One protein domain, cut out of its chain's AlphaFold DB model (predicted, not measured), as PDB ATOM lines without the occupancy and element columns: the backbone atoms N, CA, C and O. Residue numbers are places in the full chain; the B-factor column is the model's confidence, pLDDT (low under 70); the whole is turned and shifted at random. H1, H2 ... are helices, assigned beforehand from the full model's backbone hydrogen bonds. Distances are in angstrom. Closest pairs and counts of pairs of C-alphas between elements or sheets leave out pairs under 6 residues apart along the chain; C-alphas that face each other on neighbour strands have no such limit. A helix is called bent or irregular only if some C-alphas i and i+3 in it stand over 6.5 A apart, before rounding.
ATOM      1  N   GLY A 206      33.054 -22.709  -4.740       43.81
ATOM      2  CA  GLY A 206      33.074 -23.824  -5.661       43.81
ATOM      3  C   GLY A 206      34.364 -24.615  -5.545       43.81
ATOM      4  O   GLY A 206      35.433 -24.094  -5.846       43.81
ATOM      5  N   THR A 207      34.275 -25.879  -5.150       51.34
ATOM      6  CA  THR A 207      35.329 -26.871  -5.397       51.34
ATOM      7  C   THR A 207      35.223 -27.356  -6.836       51.34
ATOM      8  O   THR A 207      34.114 -27.484  -7.355       51.34
ATOM      9  N   ARG A 208      36.352 -27.647  -7.488       52.78
ATOM     10  CA  ARG A 208      36.342 -28.238  -8.834       52.78
ATOM     11  C   ARG A 208      35.502 -29.512  -8.857       52.78
ATOM     12  O   ARG A 208      35.556 -30.306  -7.918       52.78
ATOM     13  N   PHE A 209      34.775 -29.733  -9.945       57.16
ATOM     14  CA  PHE A 209      34.108 -31.004 -10.178       57.16
ATOM     15  C   PHE A 209      35.166 -32.106 -10.370       57.16
ATOM     16  O   PHE A 209      35.994 -31.981 -11.276       57.16
ATOM     17  N   PRO A 210      35.139 -33.198  -9.578       59.66
ATOM     18  CA  PRO A 210      36.183 -34.227  -9.610       59.66
ATOM     19  C   PRO A 210      36.378 -34.902 -10.973       59.66
ATOM     20  O   PRO A 210      37.474 -35.353 -11.285       59.66
ATOM     21  N   HIS A 211      35.322 -34.984 -11.789       70.19
ATOM     22  CA  HIS A 211      35.352 -35.714 -13.061       70.19
ATOM     23  C   HIS A 211      35.693 -34.838 -14.271       70.19
ATOM     24  O   HIS A 211      36.345 -35.310 -15.198       70.19
ATOM     25  N   SER A 212      35.244 -33.582 -14.290       75.31
ATOM     26  CA  SER A 212      35.424 -32.690 -15.441       75.31
ATOM     27  C   SER A 212      36.515 -31.644 -15.248       75.31
ATOM     28  O   SER A 212      36.972 -31.075 -16.235       75.31
ATOM     29  N   GLY A 213      36.903 -31.353 -14.002       74.81
ATOM     30  CA  GLY A 213      37.820 -30.265 -13.665       74.81
ATOM     31  C   GLY A 213      37.219 -28.855 -13.787       74.81
ATOM     32  O   GLY A 213      37.932 -27.881 -13.553       74.81
ATOM     33  N   ASN A 214      35.933 -28.714 -14.141       78.75
ATOM     34  CA  ASN A 214      35.250 -27.416 -14.196       78.75
ATOM     35  C   ASN A 214      34.904 -26.894 -12.785       78.75
ATOM     36  O   ASN A 214      35.023 -27.619 -11.799       78.75
ATOM     37  N   TYR A 215      34.462 -25.639 -12.680       75.00
ATOM     38  CA  TYR A 215      34.067 -25.009 -11.419       75.00
ATOM     39  C   TYR A 215      32.546 -24.817 -11.378       75.00
ATOM     40  O   TYR A 215      31.962 -24.449 -12.401       75.00
ATOM     41  N   PRO A 216      31.889 -25.042 -10.227       68.38
ATOM     42  CA  PRO A 216      30.456 -24.803 -10.090       68.38
ATOM     43  C   PRO A 216      30.144 -23.302 -10.204       68.38
ATOM     44  O   PRO A 216      31.043 -22.476 -10.322       68.38
ATOM     45  N   SER A 217      28.864 -22.929 -10.199       68.81
ATOM     46  CA  SER A 217      28.428 -21.518 -10.204       68.81
ATOM     47  C   SER A 217      27.941 -21.009  -8.847       68.81
ATOM     48  O   SER A 217      27.851 -19.807  -8.640       68.81
ATOM     49  N   SER A 218      27.538 -21.928  -7.970       64.56
ATOM     50  CA  SER A 218      27.039 -21.705  -6.607       64.56
ATOM     51  C   SER A 218      27.509 -22.859  -5.711       64.56
ATOM     52  O   SER A 218      27.808 -23.943  -6.217       64.56
ATOM     53  N   GLU A 219      27.627 -22.630  -4.403       64.69
ATOM     54  CA  GLU A 219      27.981 -23.691  -3.453       64.69
ATOM     55  C   GLU A 219      26.935 -24.810  -3.478       64.69
ATOM     56  O   GLU A 219      25.739 -24.553  -3.622       64.69
ATOM     57  N   GLY A 220      27.398 -26.061  -3.411       60.66
ATOM     58  CA  GLY A 220      26.532 -27.241  -3.442       60.66
ATOM     59  C   GLY A 220      25.822 -27.479  -4.777       60.66
ATOM     60  O   GLY A 220      25.021 -28.404  -4.869       60.66
ATOM     61  N   ASN A 221      26.097 -26.685  -5.820       66.12
ATOM     62  CA  ASN A 221      25.469 -26.867  -7.122       66.12
ATOM     63  C   ASN A 221      26.091 -28.064  -7.862       66.12
ATOM     64  O   ASN A 221      27.238 -27.966  -8.306       66.12
ATOM     65  N   PRO A 222      25.345 -29.164  -8.074       70.56
ATOM     66  CA  PRO A 222      25.877 -30.344  -8.749       70.56
ATOM     67  C   PRO A 222      25.927 -30.178 -10.276       70.56
ATOM     68  O   PRO A 222      26.376 -31.077 -10.983       70.56
ATOM     69  N   ARG A 223      25.410 -29.065 -10.820       74.69
ATOM     70  CA  ARG A 223      25.253 -28.868 -12.264       74.69
ATOM     71  C   ARG A 223      26.541 -28.351 -12.888       74.69
ATOM     72  O   ARG A 223      26.769 -27.146 -12.988       74.69
ATOM     73  N   ASP A 224      27.327 -29.280 -13.404       79.38
ATOM     74  CA  ASP A 224      28.485 -28.994 -14.242       79.38
ATOM     75  C   ASP A 224      28.073 -28.586 -15.668       79.38
ATOM     76  O   ASP A 224      28.097 -29.379 -16.609       79.38
ATOM     77  N   LYS A 225      27.594 -27.344 -15.809       80.75
ATOM     78  CA  LYS A 225      27.033 -26.836 -17.074       80.75
ATOM     79  C   LYS A 225      27.776 -25.631 -17.641       80.75
ATOM     80  O   LYS A 225      27.786 -25.446 -18.856       80.75
ATOM     81  N   PHE A 226      28.339 -24.779 -16.789       83.75
ATOM     82  CA  PHE A 226      28.819 -23.465 -17.213       83.75
ATOM     83  C   PHE A 226      30.326 -23.457 -17.432       83.75
ATOM     84  O   PHE A 226      31.095 -23.716 -16.514       83.75
ATOM     85  N   VAL A 227      30.736 -23.126 -18.654       89.38
ATOM     86  CA  VAL A 227      32.135 -22.885 -19.025       89.38
ATOM     87  C   VAL A 227      32.204 -21.463 -19.563       89.38
ATOM     88  O   VAL A 227      32.268 -21.248 -20.767       89.38
ATOM     89  N   HIS A 228      32.065 -20.485 -18.667       90.19
ATOM     90  CA  HIS A 228      31.941 -19.062 -18.986       90.19
ATOM     91  C   HIS A 228      33.021 -18.238 -18.277       90.19
ATOM     92  O   HIS A 228      33.612 -18.679 -17.290       90.19
ATOM     93  N   TRP A 229      33.240 -17.003 -18.741       89.94
ATOM     94  CA  TRP A 229      34.026 -16.017 -17.990       89.94
ATOM     95  C   TRP A 229      33.374 -15.700 -16.640       89.94
ATOM     96  O   TRP A 229      34.052 -15.653 -15.620       89.94
ATOM     97  N   SER A 230      32.051 -15.526 -16.637       85.31
ATOM     98  CA  SER A 230      31.288 -15.206 -15.427       85.31
ATOM     99  C   SER A 230      31.201 -16.373 -14.438       85.31
ATOM    100  O   SER A 230      31.229 -16.144 -13.236       85.31
ATOM    101  N   HIS A 231      31.090 -17.612 -14.932       85.19
ATOM    102  CA  HIS A 231      30.915 -18.812 -14.111       85.19
ATOM    103  C   HIS A 231      31.590 -20.019 -14.776       85.19
ATOM    104  O   HIS A 231      31.204 -20.418 -15.879       85.19
ATOM    105  N   GLY A 232      32.570 -20.619 -14.100       88.00
ATOM    106  CA  GLY A 232      33.261 -21.822 -14.564       88.00
ATOM    107  C   GLY A 232      34.719 -21.600 -14.969       88.00
ATOM    108  O   GLY A 232      35.365 -20.614 -14.607       88.00
ATOM    109  N   ALA A 233      35.255 -22.562 -15.722       92.19
ATOM    110  CA  ALA A 233      36.688 -22.670 -15.980       92.19
ATOM    111  C   ALA A 233      37.317 -21.469 -16.704       92.19
ATOM    112  O   ALA A 233      38.477 -21.164 -16.440       92.19
ATOM    113  N   ALA A 234      36.595 -20.758 -17.580       94.00
ATOM    114  CA  ALA A 234      37.203 -19.668 -18.346       94.00
ATOM    115  C   ALA A 234      37.574 -18.461 -17.472       94.00
ATOM    116  O   ALA A 234      38.688 -17.952 -17.589       94.00
ATOM    117  N   GLY A 235      36.690 -18.039 -16.561       91.88
ATOM    118  CA  GLY A 235      37.011 -16.998 -15.580       91.88
ATOM    119  C   GLY A 235      38.150 -17.424 -14.652       91.88
ATOM    120  O   GLY A 235      39.111 -16.679 -14.451       91.88
ATOM    121  N   MET A 236      38.096 -18.667 -14.164       92.88
ATOM    122  CA  MET A 236      39.109 -19.210 -13.255       92.88
ATOM    123  C   MET A 236      40.488 -19.340 -13.900       92.88
ATOM    124  O   MET A 236      41.479 -19.013 -13.253       92.88
ATOM    125  N   ALA A 237      40.576 -19.743 -15.169       95.62
ATOM    126  CA  ALA A 237      41.844 -19.808 -15.892       95.62
ATOM    127  C   ALA A 237      42.551 -18.443 -15.918       95.62
ATOM    128  O   ALA A 237      43.755 -18.365 -15.680       95.62
ATOM    129  N   ILE A 238      41.806 -17.356 -16.150       95.50
ATOM    130  CA  ILE A 238      42.347 -15.989 -16.165       95.50
ATOM    131  C   ILE A 238      42.850 -15.594 -14.770       95.50
ATOM    132  O   ILE A 238      43.973 -15.097 -14.639       95.50
ATOM    133  N   THR A 239      42.055 -15.849 -13.728       93.88
ATOM    134  CA  THR A 239      42.428 -15.562 -12.333       93.88
ATOM    135  C   THR A 239      43.675 -16.338 -11.908       93.88
ATOM    136  O   THR A 239      44.608 -15.751 -11.363       93.88
ATOM    137  N   LEU A 240      43.742 -17.634 -12.216       94.50
ATOM    138  CA  LEU A 240      44.874 -18.501 -11.876       94.50
ATOM    139  C   LEU A 240      46.143 -18.127 -12.651       94.50
ATOM    140  O   LEU A 240      47.231 -18.129 -12.077       94.50
ATOM    141  N   CYS A 241      46.015 -17.694 -13.912       95.94
ATOM    142  CA  CYS A 241      47.145 -17.120 -14.642       95.94
ATOM    143  C   CYS A 241      47.713 -15.900 -13.913       95.94
ATOM    144  O   CYS A 241      48.930 -15.742 -13.814       95.94
ATOM    145  N   ARG A 242      46.839 -15.031 -13.387       94.94
ATOM    146  CA  ARG A 242      47.285 -13.863 -12.628       94.94
ATOM    147  C   ARG A 242      47.921 -14.259 -11.296       94.94
ATOM    148  O   ARG A 242      48.952 -13.689 -10.955       94.94
ATOM    149  N   ALA A 243      47.355 -15.234 -10.585       94.00
ATOM    150  CA  ALA A 243      47.930 -15.762  -9.349       94.00
ATOM    151  C   ALA A 243      49.342 -16.322  -9.582       94.00
ATOM    152  O   ALA A 243      50.267 -15.930  -8.880       94.00
ATOM    153  N   SER A 244      49.545 -17.117 -10.637       95.75
ATOM    154  CA  SER A 244      50.861 -17.661 -10.998       95.75
ATOM    155  C   SER A 244      51.907 -16.575 -11.296       95.75
ATOM    156  O   SER A 244      53.077 -16.742 -10.969       95.75
ATOM    157  N   GLN A 245      51.510 -15.430 -11.863       94.06
ATOM    158  CA  GLN A 245      52.428 -14.298 -12.066       94.06
ATOM    159  C   GLN A 245      52.830 -13.601 -10.761       94.06
ATOM    160  O   GLN A 245      53.932 -13.067 -10.675       94.06
ATOM    161  N   VAL A 246      51.926 -13.550  -9.779       95.19
ATOM    162  CA  VAL A 246      52.177 -12.927  -8.468       95.19
ATOM    163  C   VAL A 246      52.966 -13.873  -7.558       95.19
ATOM    164  O   VAL A 246      53.842 -13.425  -6.824       95.19
ATOM    165  N   PHE A 247      52.705 -15.177  -7.660       93.88
ATOM    166  CA  PHE A 247      53.334 -16.237  -6.876       93.88
ATOM    167  C   PHE A 247      54.088 -17.219  -7.790       93.88
ATOM    168  O   PHE A 247      53.708 -18.382  -7.896       93.88
ATOM    169  N   PRO A 248      55.177 -16.793  -8.461       89.62
ATOM    170  CA  PRO A 248      55.858 -17.616  -9.468       89.62
ATOM    171  C   PRO A 248      56.529 -18.877  -8.901       89.62
ATOM    172  O   PRO A 248      56.852 -19.789  -9.659       89.62
ATOM    173  N   GLY A 249      56.761 -18.929  -7.585       91.69
ATOM    174  CA  GLY A 249      57.299 -20.107  -6.900       91.69
ATOM    175  C   GLY A 249      56.265 -21.207  -6.651       91.69
ATOM    176  O   GLY A 249      56.653 -22.352  -6.431       91.69
ATOM    177  N   ASP A 250      54.975 -20.877  -6.717       92.25
ATOM    178  CA  ASP A 250      53.888 -21.822  -6.502       92.25
ATOM    179  C   ASP A 250      53.362 -22.325  -7.851       92.25
ATOM    180  O   ASP A 250      52.671 -21.628  -8.605       92.25
ATOM    181  N   ARG A 251      53.755 -23.556  -8.186       92.75
ATOM    182  CA  ARG A 251      53.386 -24.182  -9.457       92.75
ATOM    183  C   ARG A 251      51.921 -24.588  -9.504       92.75
ATOM    184  O   ARG A 251      51.389 -24.682 -10.610       92.75
ATOM    185  N   GLU A 252      51.256 -24.738  -8.358       93.44
ATOM    186  CA  GLU A 252      49.865 -25.184  -8.310       93.44
ATOM    187  C   GLU A 252      48.961 -24.222  -9.077       93.44
ATOM    188  O   GLU A 252      48.122 -24.666  -9.852       93.44
ATOM    189  N   PHE A 253      49.186 -22.906  -8.983       93.19
ATOM    190  CA  PHE A 253      48.409 -21.929  -9.754       93.19
ATOM    191  C   PHE A 253      48.600 -22.066 -11.263       93.19
ATOM    192  O   PHE A 253      47.644 -21.898 -12.026       93.19
ATOM    193  N   ARG A 254      49.829 -22.350 -11.710       94.88
ATOM    194  CA  ARG A 254      50.131 -22.512 -13.135       94.88
ATOM    195  C   ARG A 254      49.451 -23.760 -13.679       94.88
ATOM    196  O   ARG A 254      48.771 -23.682 -14.702       94.88
ATOM    197  N   ASP A 255      49.612 -24.881 -12.989       95.31
ATOM    198  CA  ASP A 255      49.066 -26.170 -13.407       95.31
ATOM    199  C   ASP A 255      47.533 -26.130 -13.359       95.31
ATOM    200  O   ASP A 255      46.855 -26.470 -14.331       95.31
ATOM    201  N   ALA A 256      46.980 -25.525 -12.306       94.06
ATOM    202  CA  ALA A 256      45.560 -25.255 -12.174       94.06
ATOM    203  C   ALA A 256      44.999 -24.402 -13.328       94.06
ATOM    204  O   ALA A 256      43.888 -24.672 -13.796       94.06
ATOM    205  N   ALA A 257      45.728 -23.373 -13.778       96.00
ATOM    206  CA  ALA A 257      45.316 -22.537 -14.904       96.00
ATOM    207  C   ALA A 257      45.292 -23.327 -16.219       96.00
ATOM    208  O   ALA A 257      44.362 -23.168 -17.014       96.00
ATOM    209  N   ILE A 258      46.299 -24.176 -16.442       97.00
ATOM    210  CA  ILE A 258      46.411 -25.022 -17.637       97.00
ATOM    211  C   ILE A 258      45.256 -26.018 -17.693       97.00
ATOM    212  O   ILE A 258      44.577 -26.105 -18.714       97.00
ATOM    213  N   GLU A 259      44.962 -26.693 -16.584       96.06
ATOM    214  CA  GLU A 259      43.838 -27.628 -16.488       96.06
ATOM    215  C   GLU A 259      42.495 -26.941 -16.765       96.06
ATOM    216  O   GLU A 259      41.681 -27.450 -17.535       96.06
ATOM    217  N   ALA A 260      42.279 -25.739 -16.219       95.44
ATOM    218  CA  ALA A 260      41.100 -24.941 -16.544       95.44
ATOM    219  C   ALA A 260      41.054 -24.583 -18.044       95.44
ATOM    220  O   ALA A 260      39.991 -24.629 -18.664       95.44
ATOM    221  N   GLY A 261      42.205 -24.295 -18.658       96.88
ATOM    222  CA  GLY A 261      42.344 -24.111 -20.103       96.88
ATOM    223  C   GLY A 261      41.930 -25.336 -20.921       96.88
ATOM    224  O   GLY A 261      41.254 -25.183 -21.938       96.88
ATOM    225  N   GLU A 262      42.269 -26.547 -20.475       97.25
ATOM    226  CA  GLU A 262      41.832 -27.789 -21.128       97.25
ATOM    227  C   GLU A 262      40.309 -27.968 -21.071       97.25
ATOM    228  O   GLU A 262      39.697 -28.389 -22.055       97.25
ATOM    229  N   VAL A 263      39.670 -27.588 -19.960       96.06
ATOM    230  CA  VAL A 263      38.200 -27.581 -19.854       96.06
ATOM    231  C   VAL A 263      37.587 -26.614 -20.864       96.06
ATOM    232  O   VAL A 263      36.642 -26.976 -21.569       96.06
ATOM    233  N   VAL A 264      38.138 -25.401 -20.979       97.19
ATOM    234  CA  VAL A 264      37.680 -24.404 -21.960       97.19
ATOM    235  C   VAL A 264      37.907 -24.894 -23.388       97.19
ATOM    236  O   VAL A 264      37.068 -24.655 -24.249       97.19
ATOM    237  N   TRP A 265      38.995 -25.610 -23.664       97.44
ATOM    238  CA  TRP A 265      39.243 -26.164 -24.996       97.44
ATOM    239  C   TRP A 265      38.195 -27.201 -25.385       97.44
ATOM    240  O   TRP A 265      37.631 -27.118 -26.472       97.44
ATOM    241  N   LYS A 266      37.880 -28.123 -24.472       94.94
ATOM    242  CA  LYS A 266      36.914 -29.198 -24.717       94.94
ATOM    243  C   LYS A 266      35.467 -28.706 -24.775       94.94
ATOM    244  O   LYS A 266      34.681 -29.241 -25.544       94.94
ATOM    245  N   ASN A 267      35.103 -27.713 -23.959       93.25
ATOM    246  CA  ASN A 267      33.696 -27.365 -23.705       93.25
ATOM    247  C   ASN A 267      33.368 -25.864 -23.847       93.25
ATOM    248  O   ASN A 267      32.264 -25.440 -23.518       93.25
ATOM    249  N   GLY A 268      34.312 -25.034 -24.297       93.50
ATOM    250  CA  GLY A 268      34.165 -23.575 -24.337       93.50
ATOM    251  C   GLY A 268      33.596 -23.001 -25.639       93.50
ATOM    252  O   GLY A 268      33.400 -21.783 -25.704       93.50
ATOM    253  N   LEU A 269      33.332 -23.825 -26.660       92.12
ATOM    254  CA  LEU A 269      32.614 -23.421 -27.875       92.12
ATOM    255  C   LEU A 269      31.102 -23.479 -27.631       92.12
ATOM    256  O   LEU A 269      30.468 -24.524 -27.726       92.12
ATOM    257  N   LEU A 270      30.531 -22.332 -27.286       88.94
ATOM    258  CA  LEU A 270      29.144 -22.187 -26.861       88.94
ATOM    259  C   LEU A 270      28.260 -21.678 -27.997       88.94
ATOM    260  O   LEU A 270      28.713 -20.960 -28.887       88.94
ATOM    261  N   LYS A 271      26.949 -21.906 -27.873       86.50
ATOM    262  CA  LYS A 271      25.924 -21.279 -28.729       86.50
ATOM    263  C   LYS A 271      25.690 -19.786 -28.403       86.50
ATOM    264  O   LYS A 271      24.590 -19.270 -28.576       86.50
ATOM    265  N   LYS A 272      26.700 -19.087 -27.872       84.69
ATOM    266  CA  LYS A 272      26.649 -17.685 -27.423       84.69
ATOM    267  C   LYS A 272      27.935 -16.962 -27.802       84.69
ATOM    268  O   LYS A 272      29.022 -17.520 -27.667       84.69
ATOM    269  N   VAL A 273      27.830 -15.705 -28.225       87.50
ATOM    270  CA  VAL A 273      28.983 -14.936 -28.734       87.50
ATOM    271  C   VAL A 273      29.654 -14.025 -27.699       87.50
ATOM    272  O   VAL A 273      30.801 -13.649 -27.907       87.50
ATOM    273  N   GLY A 274      28.968 -13.666 -26.607       84.94
ATOM    274  CA  GLY A 274      29.353 -12.576 -25.696       84.94
ATOM    275  C   GLY A 274      30.647 -12.773 -24.890       84.94
ATOM    276  O   GLY A 274      31.226 -13.859 -24.838       84.94
ATOM    277  N   LEU A 275      31.099 -11.697 -24.230       87.12
ATOM    278  CA  LEU A 275      32.270 -11.729 -23.338       87.12
ATOM    279  C   LEU A 275      31.984 -12.385 -21.980       87.12
ATOM    280  O   LEU A 275      32.890 -12.958 -21.387       87.12
ATOM    281  N   ALA A 276      30.752 -12.303 -21.473       86.44
ATOM    282  CA  ALA A 276      30.433 -12.804 -20.136       86.44
ATOM    283  C   ALA A 276      30.200 -14.322 -20.096       86.44
ATOM    284  O   ALA A 276      30.595 -14.998 -19.143       86.44
ATOM    285  N   ASP A 277      29.523 -14.847 -21.116       87.19
ATOM    286  CA  ASP A 277      29.005 -16.216 -21.165       87.19
ATOM    287  C   ASP A 277      29.069 -16.836 -22.571       87.19
ATOM    288  O   ASP A 277      28.313 -17.751 -22.890       87.19
ATOM    289  N   GLY A 278      29.965 -16.331 -23.422       89.06
ATOM    290  CA  GLY A 278      30.098 -16.756 -24.810       89.06
ATOM    291  C   GLY A 278      31.532 -17.051 -25.240       89.06
ATOM    292  O   GLY A 278      32.498 -16.915 -24.485       89.06
ATOM    293  N   VAL A 279      31.660 -17.453 -26.506       91.94
ATOM    294  CA  VAL A 279      32.934 -17.872 -27.109       91.94
ATOM    295  C   VAL A 279      33.979 -16.755 -27.067       91.94
ATOM    296  O   VAL A 279      35.159 -17.038 -26.853       91.94
ATOM    297  N   ALA A 280      33.574 -15.487 -27.214       91.44
ATOM    298  CA  ALA A 280      34.518 -14.371 -27.185       91.44
ATOM    299  C   ALA A 280      35.188 -14.237 -25.815       91.44
ATOM    300  O   ALA A 280      36.403 -14.067 -25.746       91.44
ATOM    301  N   GLY A 281      34.412 -14.359 -24.734       91.12
ATOM    302  CA  GLY A 281      34.931 -14.357 -23.367       91.12
ATOM    303  C   GLY A 281      35.864 -15.530 -23.103       91.12
ATOM    304  O   GLY A 281      36.974 -15.354 -22.604       91.12
ATOM    305  N   ASN A 282      35.452 -16.724 -23.521       96.25
ATOM    306  CA  ASN A 282      36.229 -17.942 -23.318       96.25
ATOM    307  C   ASN A 282      37.590 -17.912 -24.025       96.25
ATOM    308  O   ASN A 282      38.575 -18.408 -23.479       96.25
ATOM    309  N   ALA A 283      37.692 -17.261 -25.188       96.25
ATOM    310  CA  ALA A 283      38.964 -17.097 -25.888       96.25
ATOM    311  C   ALA A 283      40.029 -16.358 -25.047       96.25
ATOM    312  O   ALA A 283      41.227 -16.603 -25.214       96.25
ATOM    313  N   TYR A 284      39.623 -15.491 -24.105       95.94
ATOM    314  CA  TYR A 284      40.558 -14.795 -23.214       95.94
ATOM    315  C   TYR A 284      41.258 -15.721 -22.214       95.94
ATOM    316  O   TYR A 284      42.346 -15.365 -21.751       95.94
ATOM    317  N   ALA A 285      40.712 -16.908 -21.924       97.12
ATOM    318  CA  ALA A 285      41.416 -17.921 -21.140       97.12
ATOM    319  C   ALA A 285      42.711 -18.343 -21.855       97.12
ATOM    320  O   ALA A 285      43.790 -18.298 -21.267       97.12
ATOM    321  N   PHE A 286      42.635 -18.630 -23.158       97.81
ATOM    322  CA  PHE A 286      43.809 -18.995 -23.951       97.81
ATOM    323  C   PHE A 286      44.775 -17.832 -24.156       97.81
ATOM    324  O   PHE A 286      45.983 -18.026 -24.084       97.81
ATOM    325  N   LEU A 287      44.282 -16.606 -24.355       96.44
ATOM    326  CA  LEU A 287      45.169 -15.439 -24.429       96.44
ATOM    327  C   LEU A 287      45.919 -15.203 -23.109       96.44
ATOM    328  O   LEU A 287      47.072 -14.773 -23.128       96.44
ATOM    329  N   SER A 288      45.283 -15.480 -21.969       96.12
ATOM    330  CA  SER A 288      45.917 -15.373 -20.651       96.12
ATOM    331  C   SER A 288      46.955 -16.474 -20.443       96.12
ATOM    332  O   SER A 288      48.072 -16.170 -20.027       96.12
ATOM    333  N   LEU A 289      46.638 -17.712 -20.837       97.62
ATOM    334  CA  LEU A 289      47.581 -18.832 -20.819       97.62
ATOM    335  C   LEU A 289      48.775 -18.584 -21.737       97.62
ATOM    336  O   LEU A 289      49.905 -18.740 -21.301       97.62
ATOM    337  N   TYR A 290      48.557 -18.091 -22.957       96.81
ATOM    338  CA  TYR A 290      49.641 -17.725 -23.869       96.81
ATOM    339  C   TYR A 290      50.582 -16.679 -23.259       96.81
ATOM    340  O   TYR A 290      51.798 -16.812 -23.349       96.81
ATOM    341  N   ARG A 291      50.037 -15.651 -22.592       94.12
ATOM    342  CA  ARG A 291      50.854 -14.638 -21.896       94.12
ATOM    343  C   ARG A 291      51.628 -15.203 -20.714       94.12
ATOM    344  O   ARG A 291      52.697 -14.688 -20.412       94.12
ATOM    345  N   LEU A 292      51.065 -16.192 -20.023       94.50
ATOM    346  CA  LEU A 292      51.706 -16.836 -18.883       94.50
ATOM    347  C   LEU A 292      52.817 -17.795 -19.324       94.50
ATOM    348  O   LEU A 292      53.899 -17.779 -18.747       94.50
ATOM    349  N   THR A 293      52.544 -18.649 -20.310       94.94
ATOM    350  CA  THR A 293      53.403 -19.787 -20.662       94.94
ATOM    351  C   THR A 293      54.317 -19.513 -21.853       94.94
ATOM    352  O   THR A 293      55.359 -20.149 -21.974       94.94
ATOM    353  N   GLY A 294      53.937 -18.594 -22.745       92.94
ATOM    354  CA  GLY A 294      54.590 -18.387 -24.039       92.94
ATOM    355  C   GLY A 294      54.336 -19.505 -25.060       92.94
ATOM    356  O   GLY A 294      54.866 -19.444 -26.168       92.94
ATOM    357  N   GLU A 295      53.532 -20.517 -24.721       94.88
ATOM    358  CA  GLU A 295      53.307 -21.692 -25.566       94.88
ATOM    359  C   GLU A 295      52.289 -21.391 -26.675       94.88
ATOM    360  O   GLU A 295      51.124 -21.070 -26.422       94.88
ATOM    361  N   THR A 296      52.710 -21.538 -27.931       95.12
ATOM    362  CA  THR A 296      51.923 -21.173 -29.123       95.12
ATOM    363  C   THR A 296      50.640 -21.985 -29.300       95.12
ATOM    364  O   THR A 296      49.732 -21.531 -29.999       95.12
ATOM    365  N   ILE A 297      50.502 -23.135 -28.629       96.31
ATOM    366  CA  ILE A 297      49.251 -23.905 -28.608       96.31
ATOM    367  C   ILE A 297      48.075 -23.044 -28.139       96.31
ATOM    368  O   ILE A 297      47.011 -23.062 -28.758       96.31
ATOM    369  N   TYR A 298      48.268 -22.217 -27.110       96.69
ATOM    370  CA  TYR A 298      47.206 -21.359 -26.588       96.69
ATOM    371  C   TYR A 298      46.872 -20.217 -27.553       96.69
ATOM    372  O   TYR A 298      45.704 -19.874 -27.727       96.69
ATOM    373  N   GLU A 299      47.863 -19.677 -28.263       94.06
ATOM    374  CA  GLU A 299      47.608 -18.740 -29.360       94.06
ATOM    375  C   GLU A 299      46.769 -19.403 -30.469       94.06
ATOM    376  O   GLU A 299      45.794 -18.820 -30.947       94.06
ATOM    377  N   GLY A 300      47.102 -20.644 -30.841       94.25
ATOM    378  CA  GLY A 300      46.344 -21.446 -31.804       94.25
ATOM    379  C   GLY A 300      44.891 -21.670 -31.375       94.25
ATOM    380  O   GLY A 300      43.973 -21.451 -32.166       94.25
ATOM    381  N   ARG A 301      44.659 -22.010 -30.103       97.31
ATOM    382  CA  ARG A 301      43.309 -22.187 -29.542       97.31
ATOM    383  C   ARG A 301      42.507 -20.883 -29.523       97.31
ATOM    384  O   ARG A 301      41.338 -20.877 -29.906       97.31
ATOM    385  N   ALA A 302      43.135 -19.760 -29.166       95.38
ATOM    386  CA  ALA A 302      42.497 -18.443 -29.241       95.38
ATOM    387  C   ALA A 302      42.085 -18.090 -30.682       95.38
ATOM    388  O   ALA A 302      40.973 -17.609 -30.912       95.38
ATOM    389  N   LYS A 303      42.951 -18.376 -31.666       93.50
ATOM    390  CA  LYS A 303      42.642 -18.202 -33.094       93.50
ATOM    391  C   LYS A 303      41.489 -19.094 -33.539       93.50
ATOM    392  O   LYS A 303      40.624 -18.615 -34.259       93.50
ATOM    393  N   ALA A 304      41.437 -20.347 -33.091       94.31
ATOM    394  CA  ALA A 304      40.336 -21.253 -33.413       94.31
ATOM    395  C   ALA A 304      38.983 -20.699 -32.931       94.31
ATOM    396  O   ALA A 304      38.025 -20.663 -33.702       94.31
ATOM    397  N   PHE A 305      38.921 -20.172 -31.704       94.50
ATOM    398  CA  PHE A 305      37.712 -19.542 -31.157       94.50
ATOM    399  C   PHE A 305      37.325 -18.270 -31.929       94.50
ATOM    400  O   PHE A 305      36.151 -18.055 -32.234       94.50
ATOM    401  N   ALA A 306      38.306 -17.443 -32.300       91.38
ATOM    402  CA  ALA A 306      38.070 -16.259 -33.124       91.38
ATOM    403  C   ALA A 306      37.556 -16.620 -34.532       91.38
ATOM    404  O   ALA A 306      36.612 -15.999 -35.019       91.38
ATOM    405  N   SER A 307      38.129 -17.645 -35.167       91.12
ATOM    406  CA  SER A 307      37.674 -18.164 -36.462       91.12
ATOM    407  C   SER A 307      36.256 -18.722 -36.374       91.12
ATOM    408  O   SER A 307      35.425 -18.421 -37.230       91.12
ATOM    409  N   PHE A 308      35.938 -19.469 -35.313       90.25
ATOM    410  CA  PHE A 308      34.583 -19.957 -35.067       90.25
ATOM    411  C   PHE A 308      33.574 -18.805 -34.982       90.25
ATOM    412  O   PHE A 308      32.541 -18.849 -35.648       90.25
ATOM    413  N   LEU A 309      33.885 -17.745 -34.229       88.38
ATOM    414  CA  LEU A 309      33.043 -16.548 -34.148       88.38
ATOM    415  C   LEU A 309      32.897 -15.834 -35.492       88.38
ATOM    416  O   LEU A 309      31.809 -15.369 -35.821       88.38
ATOM    417  N   TYR A 310      33.970 -15.747 -36.279       86.75
ATOM    418  CA  TYR A 310      33.931 -15.115 -37.596       86.75
ATOM    419  C   TYR A 310      32.979 -15.841 -38.556       86.75
ATOM    420  O   TYR A 310      32.224 -15.193 -39.280       86.75
ATOM    421  N   HIS A 311      32.984 -17.176 -38.537       86.50
ATOM    422  CA  HIS A 311      32.146 -17.985 -39.418       86.50
ATOM    423  C   HIS A 311      30.701 -18.121 -38.926       86.50
ATOM    424  O   HIS A 311      29.781 -18.029 -39.733       86.50
ATOM    425  N   ASN A 312      30.491 -18.285 -37.617       85.31
ATOM    426  CA  ASN A 312      29.187 -18.660 -37.052       85.31
ATOM    427  C   ASN A 312      28.487 -17.511 -36.312       85.31
ATOM    428  O   ASN A 312      27.326 -17.630 -35.930       85.31
ATOM    429  N   GLY A 313      29.159 -16.375 -36.095       81.50
ATOM    430  CA  GLY A 313      28.666 -15.312 -35.217       81.50
ATOM    431  C   GLY A 313      27.301 -14.753 -35.615       81.50
ATOM    432  O   GLY A 313      26.492 -14.462 -34.741       81.50
ATOM    433  N   ARG A 314      27.005 -14.651 -36.921       79.31
ATOM    434  CA  ARG A 314      25.696 -14.163 -37.400       79.31
ATOM    435  C   ARG A 314      24.564 -15.111 -37.011       79.31
ATOM    436  O   ARG A 314      23.548 -14.649 -36.509       79.31
ATOM    437  N   GLU A 315      24.762 -16.411 -37.203       79.44
ATOM    438  CA  GLU A 315      23.774 -17.439 -36.868       79.44
ATOM    439  C   GLU A 315      23.573 -17.544 -35.350       79.44
ATOM    440  O   GLU A 315      22.446 -17.554 -34.857       79.44
ATOM    441  N   LEU A 316      24.664 -17.511 -34.584       76.25
ATOM    442  CA  LEU A 316      24.610 -17.577 -33.124       76.25
ATOM    443  C   LEU A 316      23.885 -16.383 -32.495       76.25
ATOM    444  O   LEU A 316      23.174 -16.556 -31.506       76.25
TER     445      LEU A 316
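Overview. This is residues 206 to 316 of the 343 residues of the protein "LanC-like protein GCL1" of Prunus yedoensis var. nudiflora (UniProt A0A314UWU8). Three helices, H1, H2 and H3, stand side by side as a triangular up-and-down bundle, and a fourth, H4, packs along H3 on its side away from H1. Before H1, residues 206 to 232 make a long stretch with no named element, looped about the side of the bundle away from H4, while residues 246 to 251, at the turn from H1 to H2, stick out. The printed part has 111 residues, with four named helices in the order H1, H2, H3, H4 and no named strand; its class is all helix. The whole is compact, with a radius of gyration of the C-alphas of 13.5 A, and spans 44 by 36 by 20 A.

Arrangement. After residues 206 to 232, H1, residues 233 to 246, touches H2, residues 251 to 267, at a shallow tilt of 23 degrees, opposite ways. Their closest C-alphas are those of Ala 237 and Ala 257, 4.5 A apart. H3, residues 279 to 293, is the hub, touching three helices. It runs the same way as H1 at a shallow tilt of 25 degrees; their closest C-alphas, those of Ala 234 and Ala 285, are 5.3 A apart. H2 touches H3 with residues 257 to 264 alone, opposite ways at a shallow tilt of 32 degrees, only just short of steep; the closest C-alphas, of Gly 261 and Ala 285, are 6.3 A apart. H1, H2 and H3 form an up-and-down bundle, each helix running against the one before it. H4, residues 296 to 316, touches H3 at a shallow tilt of 9 degrees, opposite ways, and the closest C-alphas, of Phe 286 and Tyr 298, are 4.9 A apart. H2 and H4 are close but not clearly touching, with the C-alphas of Trp 265 and Arg 301 closest at 7.3 A; H1 and H4 are apart. H1 and H2, H2 and H3, and H3 and H4 are helical hairpins. In H1 and H2 every O i to N i+4 pair is within hydrogen-bond range; in H3 8 of 11 are, and in H4 15 of 17.

Along the chain. H1 begins at C-alpha 233, (36.688, -22.670, -15.980), and is 19.8 A long from first to last C-alpha. H2 measures 24.5 A and H3 21.5 A. H4, the longest helix with 21 residues, measures 27.8 A and ends at C-alpha 316, (24.610, -17.577, -33.124). It is irregular, with C-alphas 311 and 314 7.8 A apart, and has a kink of 44 degrees near residue 310.

Size, cuts and confidence. The C-alphas of Gly 249 and Glu 315 are the two farthest apart, at 45.0 A. The printed part has no cut. The link from H2 to H3, 11 residues, is long. Residues 206 to 210 and 216 to 221 have pLDDT under 70; the mean of the printed part is 87.7.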